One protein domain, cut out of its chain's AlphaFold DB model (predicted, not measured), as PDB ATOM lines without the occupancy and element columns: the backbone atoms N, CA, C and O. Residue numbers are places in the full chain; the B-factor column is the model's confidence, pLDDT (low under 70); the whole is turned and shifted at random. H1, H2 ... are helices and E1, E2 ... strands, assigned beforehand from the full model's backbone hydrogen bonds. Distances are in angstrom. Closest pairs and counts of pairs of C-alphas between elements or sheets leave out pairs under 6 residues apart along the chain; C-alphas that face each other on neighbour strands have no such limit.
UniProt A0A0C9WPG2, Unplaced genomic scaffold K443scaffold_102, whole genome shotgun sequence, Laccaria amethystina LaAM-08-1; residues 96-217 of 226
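AT A GLANCE: This is residues 96 to 217 of the 226 residues of an uncharacterized protein of Laccaria amethystina LaAM-08-1 (UniProt A0A0C9WPG2). A twisted wall of four strands, E1, E2, E3 and E6, has the long helix H2 packed over one face; H1 sits beside E2, and H3 lies by the last residues of E2 with few contacts. A small hairpin, E4 and E5, lies away from the three helices. The printed part has 122 residues, with three named helices and six named strands in the order E1 H1 H2 E2 E3 E4 E5 E6 H3, class mixed. The sheet E1 E2 E3 E6 is mixed, E4 and E5 antiparallel; the whole is compact, radius of gyration of the C-alphas 14.5 A, spanning 40 by 36 by 26 A.

HOW THE PARTS SIT: E1, residues 99 to 102, is parallel to E2, residues 146 to 154, with N 101 and O 147 within hydrogen-bond range at 2.8 A. H1, residues 104 to 112, stands at the sheet's level, height 0.2 A; its closest C-alphas to E2 are those of Ala 106 and His 151, 4.4 A apart. H2, residues 117 to 137, is on the sheet, its closest C-alphas to E2 those of His 127 and Val 152, 7.1 A apart. E1, H1, H2 and E2 form a strand-helix-strand unit, two parallel strands with helices between, its crossover left-handed. E2 bends by 55 degrees at residue 150 and forms a hairpin with E3, residues 165 to 171, N 148 and O 169 being 2.9 A apart. E4, residues 180 to 182, and E5, residues 185 to 187, form a hairpin, with N 182 and O 185 2.8 A apart. E5 runs on at 81 degrees into E6, residues 190 to 193, antiparallel to E3, with N 166 and O 192 2.9 A apart. H3, residues 202 to 217, has its closest C-alphas to E2 at His 154 and Asn 209, 6.9 A apart; H2, H3 and the sheet E1 E2 E3 E6 make two layers, a sheet with helices on one face. In H1, H2 and H3 every O i to N i+4 pair is within hydrogen-bond range.

IN THESE COORDINATES: E1 begins at C-alpha 99, (85.414, 92.872, 78.950). H2 is 30.9 A long, E2 22.0 A and E3 19.4 A. H3, 22.6 A, ends at C-alpha 217, (110.533, 65.603, 85.411).

THE WHOLE: The C-alphas of Gly 96 and Ser 217, the two farthest apart, are 42.9 A apart. The printed part has no cut and no long link. pLDDT is under 70 in residues 96 to 98, 156 to 160 and 196 to 217.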
ATOM      1  N   GLY A  96      75.925  91.421  77.242       46.44
ATOM      2  CA  GLY A  96      76.409  90.710  78.426       46.44
ATOM      3  C   GLY A  96      77.764  90.022  78.259       46.44
ATOM      4  O   GLY A  96      78.162  89.277  79.147       46.44
ATOM      5  N   GLN A  97      78.494  90.231  77.156       56.22
ATOM      6  CA  GLN A  97      79.876  89.747  77.077       56.22
ATOM      7  C   GLN A  97      80.799  90.787  77.708       56.22
ATOM      8  O   GLN A  97      81.212  91.750  77.064       56.22
ATOM      9  N   GLY A  98      81.052  90.606  79.002       62.12
ATOM     10  CA  GLY A  98      81.976  91.417  79.783       62.12
ATOM     11  C   GLY A  98      83.357  91.563  79.137       62.12
ATOM     12  O   GLY A  98      83.787  90.718  78.353       62.12
ATOM     13  N   ALA A  99      84.072  92.638  79.473       85.00
ATOM     14  CA  ALA A  99      85.414  92.872  78.950       85.00
ATOM     15  C   ALA A  99      86.362  91.724  79.353       85.00
ATOM     16  O   ALA A  99      86.528  91.429  80.542       85.00
ATOM     17  N   TYR A 100      86.995  91.094  78.360       93.38
ATOM     18  CA  TYR A 100      88.013  90.069  78.575       93.38
ATOM     19  C   TYR A 100      89.372  90.722  78.799       93.38
ATOM     20  O   TYR A 100      89.833  91.544  78.010       93.38
ATOM     21  N   THR A 101      90.029  90.342  79.888       96.56
ATOM     22  CA  THR A 101      91.397  90.750  80.203       96.56
ATOM     23  C   THR A 101      92.293  89.523  80.226       96.56
ATOM     24  O   THR A 101      91.945  88.485  80.784       96.56
ATOM     25  N   TRP A 102      93.476  89.645  79.638       96.19
ATOM     26  CA  TRP A 102      94.467  88.577  79.586       96.19
ATOM     27  C   TRP A 102      95.547  88.822  80.630       96.19
ATOM     28  O   TRP A 102      96.277  89.815  80.552       96.19
ATOM     29  N   ALA A 103      95.679  87.916  81.597       96.69
ATOM     30  CA  ALA A 103      96.726  88.015  82.602       96.69
ATOM     31  C   ALA A 103      98.126  87.918  81.967       96.69
ATOM     32  O   ALA A 103      98.323  87.400  80.860       96.69
ATOM     33  N   LYS A 104      99.143  88.394  82.694       96.50
ATOM     34  CA  LYS A 104     100.546  88.288  82.253       96.50
ATOM     35  C   LYS A 104     100.973  86.824  82.059       96.50
ATOM     36  O   LYS A 104     101.738  86.539  81.141       96.50
ATOM     37  N   SER A 105     100.463  85.906  82.881       93.00
ATOM     38  CA  SER A 105     100.705  84.457  82.791       93.00
ATOM     39  C   SER A 105     100.187  83.863  81.480       93.00
ATOM     40  O   SER A 105     100.987  83.302  80.735       93.00
ATOM     41  N   ALA A 106      98.919  84.086  81.126       94.19
ATOM     42  CA  ALA A 106      98.343  83.612  79.866       94.19
ATOM     43  C   ALA A 106      99.105  84.158  78.646       94.19
ATOM     44  O   ALA A 106      99.442  83.426  77.717       94.19
ATOM     45  N   ASN A 107      99.475  85.444  78.669       94.62
ATOM     46  CA  ASN A 107     100.290  86.038  77.607       94.62
ATOM     47  C   ASN A 107     101.684  85.403  77.487       94.62
ATOM     48  O   ASN A 107     102.199  85.251  76.377       94.62
ATOM     49  N   LYS A 108     102.299  85.024  78.614       91.31
ATOM     50  CA  LYS A 108     103.578  84.306  78.638       91.31
ATOM     51  C   LYS A 108     103.441  82.898  78.061       91.31
ATOM     52  O   LYS A 108     104.368  82.427  77.409       91.31
ATOM     53  N   GLU A 109     102.313  82.231  78.275       88.50
ATOM     54  CA  GLU A 109     102.040  80.907  77.707       88.50
ATOM     55  C   GLU A 109     101.804  80.967  76.198       88.50
ATOM     56  O   GLU A 109     102.395  80.170  75.474       88.50
ATOM     57  N   LEU A 110     101.059  81.963  75.705       87.62
ATOM     58  CA  LEU A 110     100.934  82.222  74.262       87.62
ATOM     59  C   LEU A 110     102.307  82.404  73.596       87.62
ATOM     60  O   LEU A 110     102.573  81.803  72.558       87.62
ATOM     61  N   ASN A 111     103.209  83.162  74.233       88.12
ATOM     62  CA  ASN A 111     104.583  83.319  73.748       88.12
ATOM     63  C   ASN A 111     105.362  81.993  73.760       88.12
ATOM     64  O   ASN A 111     106.114  81.720  72.832       88.12
ATOM     65  N   ARG A 112     105.196  81.160  74.797       84.06
ATOM     66  CA  ARG A 112     105.853  79.841  74.883       84.06
ATOM     67  C   ARG A 112     105.368  78.868  73.811       84.06
ATOM     68  O   ARG A 112     106.141  78.016  73.399       84.06
ATOM     69  N   MET A 113     104.127  79.017  73.359       78.31
ATOM     70  CA  MET A 113     103.571  78.279  72.221       78.31
ATOM     71  C   MET A 113     104.040  78.826  70.861       78.31
ATOM     72  O   MET A 113     103.624  78.308  69.832       78.31
ATOM     73  N   GLY A 114     104.864  79.881  70.831       81.44
ATOM     74  CA  GLY A 114     105.312  80.518  69.589       81.44
ATOM     75  C   GLY A 114     104.192  81.238  68.831       81.44
ATOM     76  O   GLY A 114     104.302  81.457  67.626       81.44
ATOM     77  N   LEU A 115     103.091  81.588  69.507       82.00
ATOM     78  CA  LEU A 115     101.946  82.234  68.871       82.00
ATOM     79  C   LEU A 115     102.146  83.751  68.797       82.00
ATOM     80  O   LEU A 115     102.197  84.455  69.813       82.00
ATOM     81  N   HIS A 116     102.188  84.264  67.568       84.19
ATOM     82  CA  HIS A 116     102.372  85.680  67.250       84.19
ATOM     83  C   HIS A 116     101.384  86.141  66.164       84.19
ATOM     84  O   HIS A 116     100.746  85.321  65.504       84.19
ATOM     85  N   GLY A 117     101.242  87.461  65.991       89.94
ATOM     86  CA  GLY A 117     100.399  88.061  64.948       89.94
ATOM     87  C   GLY A 117      98.955  87.546  64.958       89.94
ATOM     88  O   GLY A 117      98.342  87.416  66.017       89.94
ATOM     89  N   GLN A 118      98.432  87.216  63.775       80.69
ATOM     90  CA  GLN A 118      97.058  86.735  63.601       80.69
ATOM     91  C   GLN A 118      96.780  85.441  64.381       80.69
ATOM     92  O   GLN A 118      95.743  85.332  65.027       80.69
ATOM     93  N   ALA A 119      97.734  84.504  64.410       78.19
ATOM     94  CA  ALA A 119      97.572  83.236  65.123       78.19
ATOM     95  C   ALA A 119      97.375  83.441  66.635       78.19
ATOM     96  O   ALA A 119      96.611  82.716  67.273       78.19
ATOM     97  N   ARG A 120      98.026  84.460  67.218       88.06
ATOM     98  CA  ARG A 120      97.804  84.841  68.619       88.06
ATOM     99  C   ARG A 120      96.382  85.345  68.840       88.06
ATOM    100  O   ARG A 120      95.754  84.963  69.822       88.06
ATOM    101  N   GLU A 121      95.886  86.205  67.959       87.50
ATOM    102  CA  GLU A 121      94.544  86.780  68.085       87.50
ATOM    103  C   GLU A 121      93.448  85.727  67.868       87.50
ATOM    104  O   GLU A 121      92.456  85.719  68.597       87.50
ATOM    105  N   ASP A 122      93.651  84.783  66.950       82.25
ATOM    106  CA  ASP A 122      92.731  83.661  66.745       82.25
ATOM    107  C   ASP A 122      92.709  82.727  67.961       82.25
ATOM    108  O   ASP A 122      91.635  82.335  68.426       82.25
ATOM    109  N   ALA A 123      93.877  82.448  68.549       86.31
ATOM    110  CA  ALA A 123      93.958  81.706  69.801       86.31
ATOM    111  C   ALA A 123      93.219  82.433  70.931       86.31
ATOM    112  O   ALA A 123      92.443  81.801  71.646       86.31
ATOM    113  N   LYS A 124      93.398  83.752  71.087       91.56
ATOM    114  CA  LYS A 124      92.677  84.514  72.115       91.56
ATOM    115  C   LYS A 124      91.164  84.436  71.933       91.56
ATOM    116  O   LYS A 124      90.465  84.066  72.873       91.56
ATOM    117  N   LYS A 125      90.669  84.692  70.720       90.06
ATOM    118  CA  LYS A 125      89.233  84.609  70.401       90.06
ATOM    119  C   LYS A 125      88.655  83.231  70.694       90.06
ATOM    120  O   LYS A 125      87.536  83.131  71.192       90.06
ATOM    121  N   TRP A 126      89.408  82.168  70.403       89.19
ATOM    122  CA  TRP A 126      88.987  80.813  70.741       89.19
ATOM    123  C   TRP A 126      88.804  80.643  72.256       89.19
ATOM    124  O   TRP A 126      87.742  80.197  72.687       89.19
ATOM    125  N   HIS A 127      89.774  81.074  73.070       91.81
ATOM    126  CA  HIS A 127      89.673  80.991  74.533       91.81
ATOM    127  C   HIS A 127      88.521  81.841  75.075       91.81
ATOM    128  O   HIS A 127      87.757  81.384  75.919       91.81
ATOM    129  N   GLU A 128      88.357  83.061  74.566       93.75
ATOM    130  CA  GLU A 128      87.251  83.948  74.943       93.75
ATOM    131  C   GLU A 128      85.893  83.315  74.623       93.75
ATOM    132  O   GLU A 128      84.975  83.395  75.440       93.75
ATOM    133  N   LYS A 129      85.777  82.613  73.486       91.38
ATOM    134  CA  LYS A 129      84.577  81.846  73.129       91.38
ATOM    135  C   LYS A 129      84.314  80.704  74.114       91.38
ATOM    136  O   LYS A 129      83.185  80.597  74.585       91.38
ATOM    137  N   GLN A 130      85.327  79.908  74.464       90.88
ATOM    138  CA  GLN A 130      85.179  78.832  75.460       90.88
ATOM    139  C   GLN A 130      84.709  79.387  76.812       90.88
ATOM    140  O   GLN A 130      83.785  78.868  77.438       90.88
ATOM    141  N   VAL A 131      85.287  80.513  77.235       93.69
ATOM    142  CA  VAL A 131      84.892  81.179  78.478       93.69
ATOM    143  C   VAL A 131      83.468  81.739  78.391       93.69
ATOM    144  O   VAL A 131      82.701  81.615  79.343       93.69
ATOM    145  N   ALA A 132      83.076  82.317  77.253       92.38
ATOM    146  CA  ALA A 132      81.709  82.786  77.028       92.38
ATOM    147  C   ALA A 132      80.681  81.647  77.097       92.38
ATOM    148  O   ALA A 132      79.608  81.824  77.670       92.38
ATOM    149  N   GLU A 133      80.992  80.492  76.507       91.81
ATOM    150  CA  GLU A 133      80.137  79.300  76.546       91.81
ATOM    151  C   GLU A 133      79.980  78.782  77.978       91.81
ATOM    152  O   GLU A 133      78.862  78.498  78.407       91.81
ATOM    153  N   HIS A 134      81.058  78.784  78.763       92.50
ATOM    154  CA  HIS A 134      80.996  78.415  80.175       92.50
ATOM    155  C   HIS A 134      80.156  79.382  81.019       92.50
ATOM    156  O   HIS A 134      79.348  78.933  81.830       92.50
ATOM    157  N   ILE A 135      80.290  80.700  80.810       93.12
ATOM    158  CA  ILE A 135      79.438  81.698  81.480       93.12
ATOM    159  C   ILE A 135      77.961  81.451  81.141       93.12
ATOM    160  O   ILE A 135      77.109  81.514  82.022       93.12
ATOM    161  N   LYS A 136      77.649  81.137  79.877       92.12
ATOM    162  CA  LYS A 136      76.272  80.851  79.439       92.12
ATOM    163  C   LYS A 136      75.707  79.585  80.081       92.12
ATOM    164  O   LYS A 136      74.534  79.572  80.443       92.12
ATOM    165  N   ALA A 137      76.523  78.542  80.209       91.25
ATOM    166  CA  ALA A 137      76.110  77.266  80.788       91.25
ATOM    167  C   ALA A 137      75.982  77.308  82.322       91.25
ATOM    168  O   ALA A 137      75.258  76.501  82.900       91.25
ATOM    169  N   ASN A 138      76.674  78.232  82.993       91.38
ATOM    170  CA  ASN A 138      76.732  78.290  84.448       91.38
ATOM    171  C   ASN A 138      75.884  79.443  85.007       91.38
ATOM    172  O   ASN A 138      76.278  80.608  84.951       91.38
ATOM    173  N   LEU A 139      74.741  79.107  85.616       91.25
ATOM    174  CA  LEU A 139      73.811  80.083  86.201       91.25
ATOM    175  C   LEU A 139      74.483  81.015  87.224       91.25
ATOM    176  O   LEU A 139      74.172  82.203  87.262       91.25
ATOM    177  N   ALA A 140      75.452  80.515  87.999       90.44
ATOM    178  CA  ALA A 140      76.165  81.316  88.997       90.44
ATOM    179  C   ALA A 140      77.044  82.420  88.376       90.44
ATOM    180  O   ALA A 140      77.432  83.362  89.064       90.44
ATOM    181  N   LEU A 141      77.357  82.315  87.081       92.38
ATOM    182  CA  LEU A 141      78.192  83.265  86.348       92.38
ATOM    183  C   LEU A 141      77.387  84.250  85.495       92.38
ATOM    184  O   LEU A 141      77.987  85.136  84.894       92.38
ATOM    185  N   GLN A 142      76.053  84.165  85.454       88.50
ATOM    186  CA  GLN A 142      75.235  85.062  84.618       88.50
ATOM    187  C   GLN A 142      75.382  86.550  84.981       88.50
ATOM    188  O   GLN A 142      75.155  87.416  84.139       88.50
ATOM    189  N   GLY A 143      75.804  86.858  86.212       89.62
ATOM    190  CA  GLY A 143      76.124  88.218  86.656       89.62
ATOM    191  C   GLY A 143      77.548  88.691  86.334       89.62
ATOM    192  O   GLY A 143      77.901  89.817  86.689       89.62
ATOM    193  N   ALA A 144      78.387  87.865  85.701       93.19
ATOM    194  CA  ALA A 144      79.776  88.207  85.413       93.19
ATOM    195  C   ALA A 144      79.874  89.315  84.350       93.19
ATOM    196  O   ALA A 144      79.394  89.175  83.228       93.19
ATOM    197  N   GLN A 145      80.543  90.414  84.700       92.62
ATOM    198  CA  GLN A 145      80.754  91.581  83.829       92.62
ATOM    199  C   GLN A 145      82.220  91.772  83.440       92.62
ATOM    200  O   GLN A 145      82.532  92.479  82.481       92.62
ATOM    201  N   LYS A 146      83.142  91.171  84.193       94.81
ATOM    202  CA  LYS A 146      84.573  91.213  83.897       94.81
ATOM    203  C   LYS A 146      85.141  89.814  83.991       94.81
ATOM    204  O   LYS A 146      84.880  89.095  84.955       94.81
ATOM    205  N   THR A 147      85.970  89.481  83.017       96.19
ATOM    206  CA  THR A 147      86.570  88.158  82.898       96.19
ATOM    207  C   THR A 147      88.071  88.308  82.756       96.19
ATOM    208  O   THR A 147      88.542  89.055  81.898       96.19
ATOM    209  N   VAL A 148      88.831  87.592  83.579       97.12
ATOM    210  CA  VAL A 148      90.293  87.556  83.496       97.12
ATOM    211  C   VAL A 148      90.738  86.141  83.161       97.12
ATOM    212  O   VAL A 148      90.534  85.229  83.955       97.12
ATOM    213  N   ILE A 149      91.366  85.956  82.002       96.62
ATOM    214  CA  ILE A 149      91.959  84.676  81.600       96.62
ATOM    215  C   ILE A 149      93.375  84.618  82.179       96.62
ATOM    216  O   ILE A 149      94.249  85.399  81.789       96.62
ATOM    217  N   HIS A 150      93.589  83.716  83.140       95.81
ATOM    218  CA  HIS A 150      94.856  83.560  83.862       95.81
ATOM    219  C   HIS A 150      95.806  82.608  83.159       95.81
ATOM    220  O   HIS A 150      97.000  82.896  83.082       95.81
ATOM    221  N   HIS A 151      95.269  81.522  82.615       93.56
ATOM    222  CA  HIS A 151      96.029  80.523  81.876       93.56
ATOM    223  C   HIS A 151      95.283  80.161  80.599       93.56
ATOM    224  O   HIS A 151      94.052  80.053  80.607       93.56
ATOM    225  N   VAL A 152      96.031  79.977  79.511       92.44
ATOM    226  CA  VAL A 152      95.488  79.353  78.294       92.44
ATOM    227  C   VAL A 152      95.087  77.914  78.598       92.44
ATOM    228  O   VAL A 152      95.334  77.421  79.699       92.44
ATOM    229  N   ALA A 153      94.472  77.226  77.642       88.94
ATOM    230  CA  ALA A 153      94.217  75.808  77.807       88.94
ATOM    231  C   ALA A 153      95.533  75.080  78.187       88.94
ATOM    232  O   ALA A 153      96.609  75.390  77.673       88.94
ATOM    233  N   HIS A 154      95.473  74.164  79.148       81.00
ATOM    234  CA  HIS A 154      96.617  73.349  79.567       81.00
ATOM    235  C   HIS A 154      96.125  72.050  80.208       81.00
ATOM    236  O   HIS A 154      94.978  71.974  80.652       81.00
ATOM    237  N   SER A 155      96.961  71.005  80.201       77.88
ATOM    238  CA  SER A 155      96.682  69.778  80.964       77.88
ATOM    239  C   SER A 155      96.885  70.057  82.449       77.88
ATOM    240  O   SER A 155      97.815  70.782  82.818       77.88
ATOM    241  N   GLY A 156      96.035  69.489  83.299       65.25
ATOM    242  CA  GLY A 156      96.036  69.798  84.724       65.25
ATOM    243  C   GLY A 156      97.322  69.411  85.458       65.25
ATOM    244  O   GLY A 156      97.770  68.278  85.398       65.25
ATOM    245  N   GLY A 157      97.867  70.382  86.200       62.44
ATOM    246  CA  GLY A 157      98.839  70.254  87.295       62.44
ATOM    247  C   GLY A 157      99.612  68.935  87.434       62.44
ATOM    248  O   GLY A 157     100.547  68.668  86.683       62.44
ATOM    249  N   SER A 158      99.299  68.190  88.496       55.41
ATOM    250  CA  SER A 158     100.003  66.975  88.927       55.41
ATOM    251  C   SER A 158      99.412  65.675  88.377       55.41
ATOM    252  O   SER A 158     100.037  64.632  88.542       55.41
ATOM    253  N   ASP A 159      98.234  65.723  87.750       67.19
ATOM    254  CA  ASP A 159      97.574  64.554  87.167       67.19
ATOM    255  C   ASP A 159      97.664  64.612  85.632       67.19
ATOM    256  O   ASP A 159      96.989  65.438  85.009       67.19
ATOM    257  N   PRO A 160      98.470  63.745  84.993       65.88
ATOM    258  CA  PRO A 160      98.623  63.736  83.541       65.88
ATOM    259  C   PRO A 160      97.336  63.366  82.789       65.88
ATOM    260  O   PRO A 160      97.254  63.639  81.592       65.88
ATOM    261  N   ASN A 161      96.344  62.774  83.465       74.38
ATOM    262  CA  ASN A 161      95.068  62.377  82.868       74.38
ATOM    263  C   ASN A 161      93.975  63.442  83.019       74.38
ATOM    264  O   ASN A 161      92.864  63.252  82.520       74.38
ATOM    265  N   ALA A 162      94.261  64.557  83.697       72.56
ATOM    266  CA  ALA A 162      93.287  65.623  83.862       72.56
ATOM    267  C   ALA A 162      92.899  66.224  82.497       72.56
ATOM    268  O   ALA A 162      93.783  66.503  81.673       72.56
ATOM    269  N   PRO A 163      91.597  66.475  82.255       81.75
ATOM    270  CA  PRO A 163      91.150  67.087  81.016       81.75
ATOM    271  C   PRO A 163      91.791  68.466  80.829       81.75
ATOM    272  O   PRO A 163      92.142  69.173  81.785       81.75
ATOM    273  N   PHE A 164      91.940  68.850  79.563       84.94
ATOM    274  CA  PHE A 164      92.396  70.185  79.218       84.94
ATOM    275  C   PHE A 164      91.407  71.217  79.724       84.94
ATOM    276  O   PHE A 164      90.203  71.059  79.548       84.94
ATOM    277  N   HIS A 165      91.919  72.292  80.310       89.50
ATOM    278  CA  HIS A 165      91.062  73.358  80.800       89.50
ATOM    279  C   HIS A 165      91.701  74.734  80.669       89.50
ATOM    280  O   HIS A 165      92.923  74.882  80.674       89.50
ATOM    281  N   VAL A 166      90.847  75.751  80.569       91.75
ATOM    282  CA  VAL A 166      91.212  77.169  80.645       91.75
ATOM    283  C   VAL A 166      90.995  77.642  82.076       91.75
ATOM    284  O   VAL A 166      89.955  77.352  82.666       91.75
ATOM    285  N   THR A 167      91.935  78.407  82.628       94.06
ATOM    286  CA  THR A 167      91.762  78.994  83.965       94.06
ATOM    287  C   THR A 167      91.379  80.459  83.843       94.06
ATOM    288  O   THR A 167      92.156  81.270  83.327       94.06
ATOM    289  N   ALA A 168      90.205  80.818  84.356       95.81
ATOM    290  CA  ALA A 168      89.695  82.185  84.346       95.81
ATOM    291  C   ALA A 168      89.155  82.597  85.723       95.81
ATOM    292  O   ALA A 168      88.762  81.751  86.519       95.81
ATOM    293  N   SER A 169      89.133  83.895  86.021       96.56
ATOM    294  CA  SER A 169      88.347  84.434  87.135       96.56
ATOM    295  C   SER A 169      87.303  85.419  86.631       96.56
ATOM    296  O   SER A 169      87.475  86.066  85.592       96.56
ATOM    297  N   PHE A 170      86.202  85.507  87.370       96.06
ATOM    298  CA  PHE A 170      85.034  86.293  87.002       96.06
ATOM    299  C   PHE A 170      84.733  87.302  88.097       96.06
ATOM    300  O   PHE A 170      84.854  86.999  89.287       96.06
ATOM    301  N   ARG A 171      84.327  88.506  87.701       95.62
ATOM    302  CA  ARG A 171      83.848  89.528  88.627       95.62
ATOM    303  C   ARG A 171      82.492  90.050  88.197       95.62
ATOM    304  O   ARG A 171      82.221  90.179  86.999       95.62
ATOM    305  N   ASP A 172      81.668  90.360  89.186       93.69
ATOM    306  CA  ASP A 172      80.375  90.997  88.978       93.69
ATOM    307  C   ASP A 172      80.520  92.490  88.613       93.69
ATOM    308  O   ASP A 172      81.623  93.032  88.447       93.69
ATOM    309  N   ASN A 173      79.384  93.168  88.467       91.69
ATOM    310  CA  ASN A 173      79.311  94.608  88.224       91.69
ATOM    311  C   ASN A 173      79.960  95.454  89.338       91.69
ATOM    312  O   ASN A 173      80.518  96.512  89.046       91.69
ATOM    313  N   ASN A 174      79.959  94.967  90.578       93.31
ATOM    314  CA  ASN A 174      80.573  95.603  91.743       93.31
ATOM    315  C   ASN A 174      82.069  95.282  91.872       93.31
ATOM    316  O   ASN A 174      82.695  95.622  92.875       93.31
ATOM    317  N   ASN A 175      82.660  94.629  90.862       91.81
ATOM    318  CA  ASN A 175      84.050  94.183  90.859       91.81
ATOM    319  C   ASN A 175      84.368  93.172  91.983       91.81
ATOM    320  O   ASN A 175      85.545  92.958  92.294       91.81
ATOM    321  N   LYS A 176      83.347  92.528  92.561       94.62
ATOM    322  CA  LYS A 176      83.495  91.433  93.518       94.62
ATOM    323  C   LYS A 176      83.754  90.139  92.756       94.62
ATOM    324  O   LYS A 176      83.140  89.867  91.728       94.62
ATOM    325  N   GLU A 177      84.693  89.345  93.254       94.88
ATOM    326  CA  GLU A 177      85.054  88.071  92.641       94.88
ATOM    327  C   GLU A 177      83.970  87.014  92.870       94.88
ATOM    328  O   GLU A 177      83.534  86.783  94.001       94.88
ATOM    329  N   ILE A 178      83.546  86.373  91.781       94.06
ATOM    330  CA  ILE A 178      82.582  85.277  91.805       94.06
ATOM    331  C   ILE A 178      83.380  83.989  91.990       94.06
ATOM    332  O   ILE A 178      83.974  83.467  91.045       94.06
ATOM    333  N   LYS A 179      83.446  83.504  93.229       93.56
ATOM    334  CA  LYS A 179      84.245  82.330  93.595       93.56
ATOM    335  C   LYS A 179      83.520  81.023  93.270       93.56
ATOM    336  O   LYS A 179      82.291  80.972  93.238       93.56
ATOM    337  N   LYS A 180      84.291  79.956  93.068       89.62
ATOM    338  CA  LYS A 180      83.801  78.576  92.937       89.62
ATOM    339  C   LYS A 180      84.173  77.785  94.186       89.62
ATOM    340  O   LYS A 180      85.216  78.029  94.779       89.62
ATOM    341  N   MET A 181      83.357  76.804  94.553       87.38
ATOM    342  CA  MET A 181      83.766  75.782  95.515       87.38
ATOM    343  C   MET A 181      84.570  74.689  94.806       87.38
ATOM    344  O   MET A 181      84.074  74.050  93.876       87.38
ATOM    345  N   HIS A 182      85.800  74.457  95.252       81.62
ATOM    346  CA  HIS A 182      86.649  73.356  94.806       81.62
ATOM    347  C   HIS A 182      87.189  72.614  96.032       81.62
ATOM    348  O   HIS A 182      87.851  73.209  96.881       81.62
ATOM    349  N   ASN A 183      86.862  71.325  96.160       83.38
ATOM    350  CA  ASN A 183      87.228  70.483  97.310       83.38
ATOM    351  C   ASN A 183      86.889  71.122  98.674       83.38
ATOM    352  O   ASN A 183      87.700  71.118  99.599       83.38
ATOM    353  N   GLY A 184      85.702  71.730  98.781       87.12
ATOM    354  CA  GLY A 184      85.227  72.384 100.008       87.12
ATOM    355  C   GLY A 184      85.897  73.725 100.334       87.12
ATOM    356  O   GLY A 184      85.621  74.292 101.388       87.12
ATOM    357  N   LYS A 185      86.760  74.247  99.454       88.06
ATOM    358  CA  LYS A 185      87.392  75.565  99.597       88.06
ATOM    359  C   LYS A 185      86.921  76.508  98.500       88.06
ATOM    360  O   LYS A 185      86.783  76.113  97.344       88.06
ATOM    361  N   GLU A 186      86.716  77.770  98.856       91.31
ATOM    362  CA  GLU A 186      86.441  78.810  97.872       91.31
ATOM    363  C   GLU A 186      87.713  79.138  97.085       91.31
ATOM    364  O   GLU A 186      88.718  79.563  97.659       91.31
ATOM    365  N   THR A 187      87.657  78.990  95.765       90.94
ATOM    366  CA  THR A 187      88.728  79.395  94.859       90.94
ATOM    367  C   THR A 187      88.273  80.563  93.985       90.94
ATOM    368  O   THR A 187      87.150  80.561  93.469       90.94
ATOM    369  N   PRO A 188      89.136  81.574  93.781       90.38
ATOM    370  CA  PRO A 188      88.839  82.695  92.886       90.38
ATOM    371  C   PRO A 188      88.865  82.286  91.406       90.38
ATOM    372  O   PRO A 188      88.259  82.926  90.548       90.38
ATOM    373  N   HIS A 189      89.571  81.197  91.104       92.69
ATOM    374  CA  HIS A 189      89.761  80.698  89.757       92.69
ATOM    375  C   HIS A 189      88.783  79.571  89.440       92.69
ATOM    376  O   HIS A 189      88.544  78.668  90.247       92.69
ATOM    377  N   HIS A 190      88.255  79.630  88.227       93.12
ATOM    378  CA  HIS A 190      87.446  78.607  87.598       93.12
ATOM    379  C   HIS A 190      88.315  77.886  86.580       93.12
ATOM    380  O   HIS A 190      88.986  78.526  85.770       93.12
ATOM    381  N   HIS A 191      88.280  76.561  86.631       91.31
ATOM    382  CA  HIS A 191      88.864  75.682  85.629       91.31
ATOM    383  C   HIS A 191      87.728  75.245  84.703       91.31
ATOM    384  O   HIS A 191      86.738  74.673  85.169       91.31
ATOM    385  N   LEU A 192      87.829  75.633  83.435       90.25
ATOM    386  CA  LEU A 192      86.832  75.402  82.400       90.25
ATOM    387  C   LEU A 192      87.332  74.284  81.500       90.25
ATOM    388  O   LEU A 192      88.249  74.527  80.715       90.25
ATOM    389  N   ASP A 193      86.743  73.099  81.605       88.19
ATOM    390  CA  ASP A 193      87.120  71.972  80.756       88.19
ATOM    391  C   ASP A 193      86.840  72.301  79.285       88.19
ATOM    392  O   ASP A 193      85.775  72.815  78.934       88.19
ATOM    393  N   VAL A 194      87.815  72.025  78.425       85.62
ATOM    394  CA  VAL A 194      87.744  72.269  76.985       85.62
ATOM    395  C   VAL A 194      88.072  70.994  76.225       85.62
ATOM    396  O   VAL A 194      89.036  70.291  76.531       85.62
ATOM    397  N   SER A 195      87.273  70.704  75.197       76.62
ATOM    398  CA  SER A 195      87.580  69.613  74.274       76.62
ATOM    399  C   SER A 195      88.717  70.006  73.334       76.62
ATOM    400  O   SER A 195      88.888  71.165  72.943       76.62
ATOM    401  N   TYR A 196      89.483  68.997  72.943       65.44
ATOM    402  CA  TYR A 196      90.637  69.128  72.078       65.44
ATOM    403  C   TYR A 196      90.278  69.418  70.611       65.44
ATOM    404  O   TYR A 196      91.073  70.019  69.885       65.44
ATOM    405  N   ASP A 197      89.067  69.050  70.188       62.62
ATOM    406  CA  ASP A 197      88.629  69.051  68.784       62.62
ATOM    407  C   ASP A 197      88.459  70.452  68.159       62.62
ATOM    408  O   ASP A 197      88.086  70.576  66.995       62.62
ATOM    409  N   GLY A 198      88.762  71.523  68.899       56.69
ATOM    410  CA  GLY A 198      88.618  72.908  68.441       56.69
ATOM    411  C   GLY A 198      89.876  73.773  68.504       56.69
ATOM    412  O   GLY A 198      89.786  74.955  68.175       56.69
ATOM    413  N   LEU A 199      91.028  73.255  68.945       62.75
ATOM    414  CA  LEU A 199      92.216  74.086  69.178       62.75
ATOM    415  C   LEU A 199      92.858  74.563  67.855       62.75
ATOM    416  O   LEU A 199      93.280  73.723  67.058       62.75
ATOM    417  N   PRO A 200      93.047  75.884  67.641       53.88
ATOM    418  CA  PRO A 200      93.607  76.425  66.393       53.88
ATOM    419  C   PRO A 200      95.081  76.048  66.132       53.88
ATOM    420  O   PRO A 200      95.615  76.354  65.070       53.88
ATOM    421  N   SER A 201      95.750  75.353  67.059       53.22
ATOM    422  CA  SER A 201      97.083  74.775  66.849       53.22
ATOM    423  C   SER A 201      97.366  73.614  67.816       53.22
ATOM    424  O   SER A 201      98.244  73.682  68.676       53.22
ATOM    425  N   LYS A 202      96.633  72.505  67.641       57.81
ATOM    426  CA  LYS A 202      96.852  71.200  68.310       57.81
ATOM    427  C   LYS A 202      98.346  70.874  68.517       57.81
ATOM    428  O   LYS A 202      98.765  70.572  69.632       57.81
ATOM    429  N   ALA A 203      99.181  71.063  67.495       55.38
ATOM    430  CA  ALA A 203     100.627  70.830  67.574       55.38
ATOM    431  C   ALA A 203     101.382  71.763  68.549       55.38
ATOM    432  O   ALA A 203     102.125  71.279  69.402       55.38
ATOM    433  N   ALA A 204     101.171  73.084  68.480       53.22
ATOM    434  CA  ALA A 204     101.839  74.052  69.365       53.22
ATOM    435  C   ALA A 204     101.421  73.864  70.833       53.22
ATOM    436  O   ALA A 204     102.198  74.069  71.769       53.22
ATOM    437  N   PHE A 205     100.185  73.414  71.024       61.19
ATOM    438  CA  PHE A 205      99.634  73.090  72.321       61.19
ATOM    439  C   PHE A 205     100.262  71.830  72.938       61.19
ATOM    440  O   PHE A 205     100.695  71.853  74.092       61.19
ATOM    441  N   LEU A 206     100.393  70.747  72.159       62.84
ATOM    442  CA  LEU A 206     101.096  69.528  72.590       62.84
ATOM    443  C   LEU A 206     102.562  69.812  72.911       62.84
ATOM    444  O   LEU A 206     103.080  69.294  73.898       62.84
ATOM    445  N   GLN A 207     103.211  70.681  72.133       58.31
ATOM    446  CA  GLN A 207     104.599  71.073  72.363       58.31
ATOM    447  C   GLN A 207     104.785  71.809  73.701       58.31
ATOM    448  O   GLN A 207     105.749  71.547  74.424       58.31
ATOM    449  N   ASN A 208     103.852  72.691  74.078       53.66
ATOM    450  CA  ASN A 208     103.887  73.364  75.380       53.66
ATOM    451  C   ASN A 208     103.660  72.375  76.536       53.66
ATOM    452  O   ASN A 208     104.388  72.420  77.530       53.66
ATOM    453  N   ASN A 209     102.735  71.423  76.382       58.91
ATOM    454  CA  ASN A 209     102.507  70.385  77.393       58.91
ATOM    455  C   ASN A 209     103.726  69.468  77.564       58.91
ATOM    456  O   ASN A 209     104.143  69.227  78.696       58.91
ATOM    457  N   ALA A 210     104.367  69.045  76.469       59.56
ATOM    458  CA  ALA A 210     105.608  68.271  76.525       59.56
ATOM    459  C   ALA A 210     106.725  69.037  77.259       59.56
ATOM    460  O   ALA A 210     107.453  68.469  78.072       59.56
ATOM    461  N   ALA A 211     106.828  70.355  77.048       57.78
ATOM    462  CA  ALA A 211     107.799  71.193  77.749       57.78
ATOM    463  C   ALA A 211     107.483  71.379  79.247       57.78
ATOM    464  O   ALA A 211     108.409  71.538  80.048       57.78
ATOM    465  N   ILE A 212     106.205  71.379  79.644       51.78
ATOM    466  CA  ILE A 212     105.784  71.411  81.054       51.78
ATOM    467  C   ILE A 212     106.095  70.069  81.725       51.78
ATOM    468  O   ILE A 212     106.740  70.056  82.776       51.78
ATOM    469  N   GLN A 213     105.739  68.951  81.088       55.81
ATOM    470  CA  GLN A 213     106.059  67.606  81.576       55.81
ATOM    471  C   GLN A 213     107.575  67.415  81.741       55.81
ATOM    472  O   GLN A 213     108.031  66.991  82.802       55.81
ATOM    473  N   ALA A 214     108.377  67.847  80.760       59.56
ATOM    474  CA  ALA A 214     109.839  67.794  80.829       59.56
ATOM    475  C   ALA A 214     110.453  68.702  81.917       59.56
ATOM    476  O   ALA A 214     111.557  68.450  82.403       59.56
ATOM    477  N   LYS A 215     109.779  69.790  82.305       56.69
ATOM    478  CA  LYS A 215     110.234  70.649  83.414       56.69
ATOM    479  C   LYS A 215     109.897  70.054  84.773       56.69
ATOM    480  O   LYS A 215     110.703  70.182  85.694       56.69
ATOM    481  N   ASN A 216     108.746  69.400  84.887       49.91
ATOM    482  CA  ASN A 216     108.348  68.714  86.109       49.91
ATOM    483  C   ASN A 216     109.213  67.466  86.346       49.91
ATOM    484  O   ASN A 216     109.651  67.259  87.476       49.91
ATOM    485  N   SER A 217     109.586  66.726  85.293       54.78
ATOM    486  CA  SER A 217     110.533  65.603  85.411       54.78
ATOM    487  C   SER A 217     111.929  66.047  85.863       54.78
ATOM    488  O   SER A 217     112.547  65.397  86.701       54.78
TER     489      SER A 217